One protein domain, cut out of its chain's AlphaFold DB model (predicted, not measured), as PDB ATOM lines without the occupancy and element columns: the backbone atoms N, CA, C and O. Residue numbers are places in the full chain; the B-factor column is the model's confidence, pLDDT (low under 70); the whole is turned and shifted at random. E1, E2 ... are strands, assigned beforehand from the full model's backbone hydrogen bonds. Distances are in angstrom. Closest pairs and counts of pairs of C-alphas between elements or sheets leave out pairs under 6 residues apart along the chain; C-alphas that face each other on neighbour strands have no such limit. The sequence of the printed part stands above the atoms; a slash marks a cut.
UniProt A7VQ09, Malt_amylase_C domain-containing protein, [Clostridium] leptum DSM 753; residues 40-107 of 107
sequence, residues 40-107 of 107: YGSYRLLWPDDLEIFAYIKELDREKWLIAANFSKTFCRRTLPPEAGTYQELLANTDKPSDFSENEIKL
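This is residues 40 to 107 of the 107 residues of the protein "Malt_amylase_C domain-containing protein" of [Clostridium] leptum DSM 753 (UniProt A7VQ09). With little regular structure, this is a twisted sheet of three strands, E1, E2 and E3, with the small hairpin E4 and E5 over one face and a long loop, residues 80 to 103, between E4 and E5. The 68 printed residues are all strand in class, though named strands hold only 26; the order is E1 to E5, with no named helix. It is compact, radius of gyration of the C-alphas 11.8 A, spanning 35 by 24 by 22 A.

Find C-alpha 42 at (205.971, 186.671, 176.371), where E1, residues 42 to 45, begins. E2, residues 53 to 60, covers 23.1 A; E3, residues 63 to 70, covers 23.5 A. E4 is residues 77 to 79; E5, residues 104 to 106, ends at C-alpha 106, (192.369, 205.350, 170.108).

Look at the meander E1, E2, E3, each strand the antiparallel neighbour of the one before: N 44 and O 57 are 3.0 A apart, N 58 and O 65 2.8 A. In the antiparallel hairpin E4 and E5, N 105 and O 78 are 2.9 A apart. E2 and E4 are only just apart, closest 8.4 A.

C-alphas 61 and 73, the farthest apart, are 35.6 A apart. The printed part has no cut; the link E4 to E5 is long. Residues 84, 97 and 102 have pLDDT under 70.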
ATOM      1  N   TYR A  40     205.098 182.413 170.618       96.44
ATOM      2  CA  TYR A  40     206.147 182.226 171.623       96.44
ATOM      3  C   TYR A  40     206.527 183.504 172.371       96.44
ATOM      4  O   TYR A  40     207.239 183.427 173.365       96.44
ATOM      5  N   GLY A  41     206.045 184.670 171.931       96.69
ATOM      6  CA  GLY A  41     206.286 185.917 172.645       96.69
ATOM      7  C   GLY A  41     205.684 185.891 174.047       96.69
ATOM      8  O   GLY A  41     204.559 185.404 174.249       96.69
ATOM      9  N   SER A  42     206.429 186.443 175.001       97.19
ATOM     10  CA  SER A  42     205.971 186.671 176.371       97.19
ATOM     11  C   SER A  42     204.729 187.560 176.375       97.19
ATOM     12  O   SER A  42     204.513 188.324 175.443       97.19
ATOM     13  N   TYR A  43     203.872 187.418 177.380       96.25
ATOM     14  CA  TYR A  43     202.591 188.117 177.454       96.25
ATOM     15  C   TYR A  43     202.593 189.087 178.634       96.25
ATOM     16  O   TYR A  43     202.849 188.671 179.764       96.25
ATOM     17  N   ARG A  44     202.257 190.356 178.380       95.12
ATOM     18  CA  ARG A  44     202.089 191.382 179.414       95.12
ATOM     19  C   ARG A  44     200.802 192.170 179.198       95.12
ATOM     20  O   ARG A  44     200.699 192.933 178.243       95.12
ATOM     21  N   LEU A  45     199.836 191.993 180.092       95.56
ATOM     22  CA  LEU A  45     198.570 192.732 180.100       95.56
ATOM     23  C   LEU A  45     198.810 194.205 180.481       95.56
ATOM     24  O   LEU A  45     199.627 194.476 181.361       95.56
ATOM     25  N   LEU A  46     198.139 195.144 179.805       93.12
ATOM     26  CA  LEU A  46     198.313 196.587 180.039       93.12
ATOM     27  C   LEU A  46     197.294 197.164 181.023       93.12
ATOM     28  O   LEU A  46     197.687 197.832 181.975       93.12
ATOM     29  N   TRP A  47     196.005 196.893 180.812       94.19
ATOM     30  CA  TRP A  47     194.918 197.444 181.627       94.19
ATOM     31  C   TRP A  47     194.033 196.308 182.156       94.19
ATOM     32  O   TRP A  47     193.017 195.988 181.547       94.19
ATOM     33  N   PRO A  48     194.439 195.630 183.246       94.62
ATOM     34  CA  PRO A  48     193.723 194.459 183.758       94.62
ATOM     35  C   PRO A  48     192.310 194.768 184.260       94.62
ATOM     36  O   PRO A  48     191.444 193.903 184.179       94.62
ATOM     37  N   ASP A  49     192.084 195.989 184.745       95.62
ATOM     38  CA  ASP A  49     190.803 196.427 185.312       95.62
ATOM     39  C   ASP A  49     189.895 197.121 184.279       95.62
ATOM     40  O   ASP A  49     188.813 197.603 184.616       95.62
ATOM     41  N   ASP A  50     190.329 197.205 183.019       95.31
ATOM     42  CA  ASP A  50     189.570 197.853 181.954       95.31
ATOM     43  C   ASP A  50     188.528 196.905 181.359       95.31
ATOM     44  O   ASP A  50     188.840 195.828 180.850       95.31
ATOM     45  N   LEU A  51     187.265 197.323 181.427       94.94
ATOM     46  CA  LEU A  51     186.127 196.549 180.937       94.94
ATOM     47  C   LEU A  51     185.849 196.779 179.445       94.94
ATOM     48  O   LEU A  51     185.122 195.999 178.832       94.94
ATOM     49  N   GLU A  52     186.389 197.854 178.867       96.00
ATOM     50  CA  GLU A  52     186.155 198.246 177.478       96.00
ATOM     51  C   GLU A  52     187.312 197.829 176.577       96.00
ATOM     52  O   GLU A  52     187.077 197.375 175.459       96.00
ATOM     53  N   ILE A  53     188.554 197.977 177.043       94.75
ATOM     54  CA  ILE A  53     189.744 197.682 176.247       94.75
ATOM     55  C   ILE A  53     190.511 196.504 176.828       94.75
ATOM     56  O   ILE A  53     191.032 196.554 177.937       94.75
ATOM     57  N   PHE A  54     190.698 195.474 176.006       95.56
ATOM     58  CA  PHE A  54     191.661 194.418 176.286       95.56
ATOM     59  C   PHE A  54     192.918 194.661 175.465       95.56
ATOM     60  O   PHE A  54     192.889 194.538 174.238       95.56
ATOM     61  N   ALA A  55     194.029 194.982 176.125       94.94
ATOM     62  CA  ALA A  55     195.294 195.203 175.443       94.94
ATOM     63  C   ALA A  55     196.470 194.555 176.162       94.94
ATOM     64  O   ALA A  55     196.576 194.591 177.388       94.94
ATOM     65  N   TYR A  56     197.380 193.982 175.386       95.12
ATOM     66  CA  TYR A  56     198.577 193.336 175.896       95.12
ATOM     67  C   TYR A  56     199.746 193.481 174.928       95.12
ATOM     68  O   TYR A  56     199.573 193.617 173.715       95.12
ATOM     69  N   ILE A  57     200.950 193.415 175.483       94.19
ATOM     70  CA  ILE A  57     202.194 193.376 174.726       94.19
ATOM     71  C   ILE A  57     202.652 191.928 174.593       94.19
ATOM     72  O   ILE A  57     202.639 191.154 175.557       94.19
ATOM     73  N   LYS A  58     203.051 191.582 173.371       95.38
ATOM     74  CA  LYS A  58     203.850 190.407 173.051       95.38
ATOM     75  C   LYS A  58     205.293 190.835 172.843       95.38
ATOM     76  O   LYS A  58     205.530 191.785 172.105       95.38
ATOM     77  N   GLU A  59     206.238 190.136 173.457       95.12
ATOM     78  CA  GLU A  59     207.670 190.418 173.292       95.12
ATOM     79  C   GLU A  59     208.456 189.130 173.056       95.12
ATOM     80  O   GLU A  59     208.306 188.162 173.808       95.12
ATOM     81  N   LEU A  60     209.269 189.121 171.999       96.69
ATOM     82  CA  LEU A  60     210.181 188.037 171.645       96.69
ATOM     83  C   LEU A  60     211.457 188.644 171.047       96.69
ATOM     84  O   LEU A  60     211.390 189.383 170.068       96.69
ATOM     85  N   ASP A  61     212.611 188.330 171.633       93.88
ATOM     86  CA  ASP A  61     213.916 188.880 171.250       93.88
ATOM     87  C   ASP A  61     213.944 190.421 171.224       93.88
ATOM     88  O   ASP A  61     213.941 191.058 172.274       93.88
ATOM     89  N   ARG A  62     214.004 191.034 170.035       90.50
ATOM     90  CA  ARG A  62     214.006 192.499 169.842       90.50
ATOM     91  C   ARG A  62     212.681 193.027 169.290       90.50
ATOM     92  O   ARG A  62     212.585 194.211 168.976       90.50
ATOM     93  N   GLU A  63     211.681 192.164 169.146       91.62
ATOM     94  CA  GLU A  63     210.371 192.514 168.611       91.62
ATOM     95  C   GLU A  63     209.347 192.695 169.732       91.62
ATOM     96  O   GLU A  63     209.261 191.894 170.667       91.62
ATOM     97  N   LYS A  64     208.529 193.744 169.605       92.75
ATOM     98  CA  LYS A  64     207.410 194.045 170.501       92.75
ATOM     99  C   LYS A  64     206.162 194.320 169.684       92.75
ATOM    100  O   LYS A  64     206.182 195.159 168.788       92.75
ATOM    101  N   TRP A  65     205.081 193.619 169.991       93.94
ATOM    102  CA  TRP A  65     203.786 193.791 169.343       93.94
ATOM    103  C   TRP A  65     202.751 194.212 170.376       93.94
ATOM    104  O   TRP A  65     202.646 193.600 171.438       93.94
ATOM    105  N   LEU A  66     201.964 195.229 170.043       93.19
ATOM    106  CA  LEU A  66     200.773 195.602 170.792       93.19
ATOM    107  C   LEU A  66     199.562 194.924 170.155       93.19
ATOM    108  O   LEU A  66     199.327 195.061 168.957       93.19
ATOM    109  N   ILE A  67     198.798 194.201 170.963       94.50
ATOM    110  CA  ILE A  67     197.506 193.654 170.570       94.50
ATOM    111  C   ILE A  67     196.466 194.349 171.429       94.50
ATOM    112  O   ILE A  67     196.581 194.321 172.653       94.50
ATOM    113  N   ALA A  68     195.465 194.958 170.801       93.88
ATOM    114  CA  ALA A  68     194.409 195.666 171.502       93.88
ATOM    115  C   ALA A  68     193.050 195.446 170.826       93.88
ATOM    116  O   ALA A  68     192.965 195.353 169.602       93.88
ATOM    117  N   ALA A  69     192.000 195.333 171.635       94.38
ATOM    118  CA  ALA A  69     190.629 195.146 171.187       94.38
ATOM    119  C   ALA A  69     189.679 196.011 172.021       94.38
ATOM    120  O   ALA A  69     189.746 195.993 173.250       94.38
ATOM    121  N   ASN A  70     188.790 196.733 171.338       94.44
ATOM    122  CA  ASN A  70     187.694 197.483 171.944       94.44
ATOM    123  C   ASN A  70     186.429 196.611 171.975       94.44
ATOM    124  O   ASN A  70     185.940 196.172 170.935       94.44
ATOM    125  N   PHE A  71     185.922 196.351 173.176       94.69
ATOM    126  CA  PHE A  71     184.708 195.582 173.458       94.69
ATOM    127  C   PHE A  71     183.490 196.469 173.745       94.69
ATOM    128  O   PHE A  71     182.423 195.966 174.100       94.69
ATOM    129  N   SER A  72     183.622 197.784 173.575       93.00
ATOM    130  CA  SER A  72     182.526 198.741 173.699       93.00
ATOM    131  C   SER A  72     181.959 199.142 172.327       93.00
ATOM    132  O   SER A  72     182.438 198.733 171.271       93.00
ATOM    133  N   LYS A  73     180.895 199.955 172.339       90.94
ATOM    134  CA  LYS A  73     180.321 200.570 171.125       90.94
ATOM    135  C   LYS A  73     180.872 201.973 170.854       90.94
ATOM    136  O   LYS A  73     180.443 202.622 169.901       90.94
ATOM    137  N   THR A  74     181.746 202.469 171.721       89.62
ATOM    138  CA  THR A  74     182.233 203.848 171.728       89.62
ATOM    139  C   THR A  74     183.733 203.884 171.507       89.62
ATOM    140  O   THR A  74     184.433 202.923 171.806       89.62
ATOM    141  N   PHE A  75     184.236 205.005 170.987       88.94
ATOM    142  CA  PHE A  75     185.678 205.189 170.898       88.94
ATOM    143  C   PHE A  75     186.273 205.346 172.294       88.94
ATOM    144  O   PHE A  75     185.808 206.183 173.072       88.94
ATOM    145  N   CYS A  76     187.331 204.597 172.569       90.19
ATOM    146  CA  CYS A  76     188.040 204.615 173.836       90.19
ATOM    147  C   CYS A  76     189.486 205.048 173.594       90.19
ATOM    148  O   CYS A  76     190.128 204.646 172.624       90.19
ATOM    149  N   ARG A  77     189.999 205.895 174.488       91.50
ATOM    150  CA  ARG A  77     191.403 206.315 174.501       91.50
ATOM    151  C   ARG A  77     192.091 205.768 175.728       91.50
ATOM    152  O   ARG A  77     191.496 205.801 176.808       91.50
ATOM    153  N   ARG A  78     193.321 205.291 175.562       92.12
ATOM    154  CA  ARG A  78     194.170 204.842 176.666       92.12
ATOM    155  C   ARG A  78     195.613 205.262 176.446       92.12
ATOM    156  O   ARG A  78     196.118 205.196 175.329       92.12
ATOM    157  N   THR A  79     196.276 205.651 177.527       90.44
ATOM    158  CA  THR A  79     197.694 206.013 177.517       90.44
ATOM    159  C   THR A  79     198.558 204.764 177.386       90.44
ATOM    160  O   THR A  79     198.464 203.844 178.201       90.44
ATOM    161  N   LEU A  80     199.409 204.736 176.367       87.88
ATOM    162  CA  LEU A  80     200.370 203.675 176.112       87.88
ATOM    163  C   LEU A  80     201.533 203.751 177.113       87.88
ATOM    164  O   LEU A  80     201.911 204.838 177.555       87.88
ATOM    165  N   PRO A  81     202.118 202.603 177.500       81.62
ATOM    166  CA  PRO A  81     203.263 202.597 178.400       81.62
ATOM    167  C   PRO A  81     204.455 203.330 177.755       81.62
ATOM    168  O   PRO A  81     204.698 203.144 176.569       81.62
ATOM    169  N   PRO A  82     205.261 204.090 178.515       70.44
ATOM    170  CA  PRO A  82     206.345 204.930 177.980       70.44
ATOM    171  C   PRO A  82     207.488 204.155 177.297       70.44
ATOM    172  O   PRO A  82     208.330 204.749 176.635       70.44
ATOM    173  N   GLU A  83     207.525 202.829 177.435       70.50
ATOM    174  CA  GLU A  83     208.431 201.932 176.697       70.50
ATOM    175  C   GLU A  83     208.077 201.802 175.204       70.50
ATOM    176  O   GLU A  83     208.779 201.136 174.437       70.50
ATOM    177  N   ALA A  84     206.945 202.376 174.820       64.25
ATOM    178  CA  ALA A  84     206.430 202.449 173.476       64.25
ATOM    179  C   ALA A  84     207.296 203.340 172.583       64.25
ATOM    180  O   ALA A  84     207.351 204.554 172.760       64.25
ATOM    181  N   GLY A  85     207.961 202.744 171.598       74.00
ATOM    182  CA  GLY A  85     208.488 203.501 170.467       74.00
ATOM    183  C   GLY A  85     207.378 203.894 169.488       74.00
ATOM    184  O   GLY A  85     206.192 203.906 169.813       74.00
ATOM    185  N   THR A  86     207.761 204.161 168.244       81.19
ATOM    186  CA  THR A  86     206.804 204.369 167.152       81.19
ATOM    187  C   THR A  86     206.016 203.088 166.872       81.19
ATOM    188  O   THR A  86     206.606 202.028 166.660       81.19
ATOM    189  N   TYR A  87     204.688 203.193 166.818       84.38
ATOM    190  CA  TYR A  87     203.809 202.094 166.427       84.38
ATOM    191  C   TYR A  87     203.531 202.099 164.928       84.38
ATOM    192  O   TYR A  87     203.338 203.148 164.315       84.38
ATOM    193  N   GLN A  88     203.453 200.901 164.356       87.00
ATOM    194  CA  GLN A  88     202.962 200.673 163.006       87.00
ATOM    195  C   GLN A  88     201.804 199.682 163.073       87.00
ATOM    196  O   GLN A  88     201.944 198.591 163.627       87.00
ATOM    197  N   GLU A  89     200.661 200.049 162.495       89.69
ATOM    198  CA  GLU A  89     199.526 199.138 162.390       89.69
ATOM    199  C   GLU A  89     199.847 198.005 161.402       89.69
ATOM    200  O   GLU A  89     200.183 198.248 160.242       89.69
ATOM    201  N   LEU A  90     199.755 196.757 161.871       92.19
ATOM    202  CA  LEU A  90     199.970 195.564 161.042       92.19
ATOM    203  C   LEU A  90     198.651 194.982 160.513       92.19
ATOM    204  O   LEU A  90     198.585 194.480 159.387       92.19
ATOM    205  N   LEU A  91     197.604 195.009 161.340       92.25
ATOM    206  CA  LEU A  91     196.297 194.443 161.032       92.25
ATOM    207  C   LEU A  91     195.225 195.053 161.945       92.25
ATOM    208  O   LEU A  91     195.341 194.957 163.163       92.25
ATOM    209  N   ALA A  92     194.159 195.585 161.350       92.19
ATOM    210  CA  ALA A  92     192.954 196.048 162.036       92.19
ATOM    211  C   ALA A  92     191.699 195.507 161.338       92.19
ATOM    212  O   ALA A  92     191.735 195.157 160.153       92.19
ATOM    213  N   ASN A  93     190.598 195.393 162.084       89.75
ATOM    214  CA  ASN A  93     189.278 195.003 161.573       89.75
ATOM    215  C   ASN A  93     188.323 196.202 161.423       89.75
ATOM    216  O   ASN A  93     187.118 196.003 161.286       89.75
ATOM    217  N   THR A  94     188.853 197.425 161.484       83.94
ATOM    218  CA  THR A  94     188.117 198.684 161.360       83.94
ATOM    219  C   THR A  94     188.635 199.482 160.173       83.94
ATOM    220  O   THR A  94     189.834 199.502 159.909       83.94
ATOM    221  N   ASP A  95     187.742 200.200 159.492       72.56
ATOM    222  CA  ASP A  95     188.105 201.030 158.332       72.56
ATOM    223  C   ASP A  95     188.873 202.301 158.722       72.56
ATOM    224  O   ASP A  95     189.513 202.943 157.891       72.56
ATOM    225  N   LYS A  96     188.780 202.699 159.997       71.44
ATOM    226  CA  LYS A  96     189.546 203.818 160.539       71.44
ATOM    227  C   LYS A  96     190.852 203.282 161.119       71.44
ATOM    228  O   LYS A  96     190.774 202.385 161.964       71.44
ATOM    229  N   PRO A  97     192.006 203.826 160.696       64.06
ATOM    230  CA  PRO A  97     193.285 203.442 161.264       64.06
ATOM    231  C   PRO A  97     193.333 203.827 162.739       64.06
ATOM    232  O   PRO A  97     192.803 204.871 163.140       64.06
ATOM    233  N   SER A  98     193.980 202.975 163.528       72.06
ATOM    234  CA  SER A  98     194.254 203.250 164.933       72.06
ATOM    235  C   SER A  98     195.151 204.481 165.029       72.06
ATOM    236  O   SER A  98     196.167 204.587 164.339       72.06
ATOM    237  N   ASP A  99     194.765 205.430 165.875       76.69
ATOM    238  CA  ASP A  99     195.558 206.631 166.123       76.69
ATOM    239  C   ASP A  99     196.491 206.367 167.307       76.69
ATOM    240  O   ASP A  99     196.015 206.030 168.394       76.69
ATOM    241  N   PHE A 100     197.799 206.487 167.056       78.38
ATOM    242  CA  PHE A 100     198.882 206.306 168.030       78.38
ATOM    243  C   PHE A 100     199.554 207.635 168.423       78.38
ATOM    244  O   PHE A 100     200.701 207.648 168.880       78.38
ATOM    245  N   SER A 101     198.903 208.770 168.155       73.00
ATOM    246  CA  SER A 101     199.438 210.088 168.496       73.00
ATOM    247  C   SER A 101     199.577 210.281 170.009       73.00
ATOM    248  O   SER A 101     198.852 209.695 170.807       73.00
ATOM    249  N   GLU A 102     200.553 211.105 170.405       68.25
ATOM    250  CA  GLU A 102     200.690 211.611 171.782       68.25
ATOM    251  C   GLU A 102     200.812 210.529 172.878       68.25
ATOM    252  O   GLU A 102     200.460 210.763 174.029       68.25
ATOM    253  N   ASN A 103     201.363 209.352 172.547       76.88
ATOM    254  CA  ASN A 103     201.436 208.182 173.438       76.88
ATOM    255  C   ASN A 103     200.062 207.653 173.875       76.88
ATOM    256  O   ASN A 103     199.945 207.027 174.928       76.88
ATOM    257  N   GLU A 104     199.019 207.869 173.084       84.00
ATOM    258  CA  GLU A 104     197.706 207.275 173.296       84.00
ATOM    259  C   GLU A 104     197.382 206.285 172.184       84.00
ATOM    260  O   GLU A 104     197.869 206.402 171.067       84.00
ATOM    261  N   ILE A 105     196.536 205.305 172.490       84.75
ATOM    262  CA  ILE A 105     195.841 204.516 171.480       84.75
ATOM    263  C   ILE A 105     194.361 204.881 171.498       84.75
ATOM    264  O   ILE A 105     193.730 204.891 172.560       84.75
ATOM    265  N   LYS A 106     193.808 205.166 170.317       86.69
ATOM    266  CA  LYS A 106     192.369 205.350 170.108       86.69
ATOM    267  C   LYS A 106     191.794 204.176 169.316       86.69
ATOM    268  O   LYS A 106     192.169 203.985 168.159       86.69
ATOM    269  N   LEU A 107     190.865 203.447 169.936       82.75
ATOM    270  CA  LEU A 107     190.134 202.299 169.375       82.75
ATOM    271  C   LEU A 107     188.627 202.522 169.424       82.75
ATOM    272  O   LEU A 107     188.193 203.414 170.182       82.75
TER     273      LEU A 107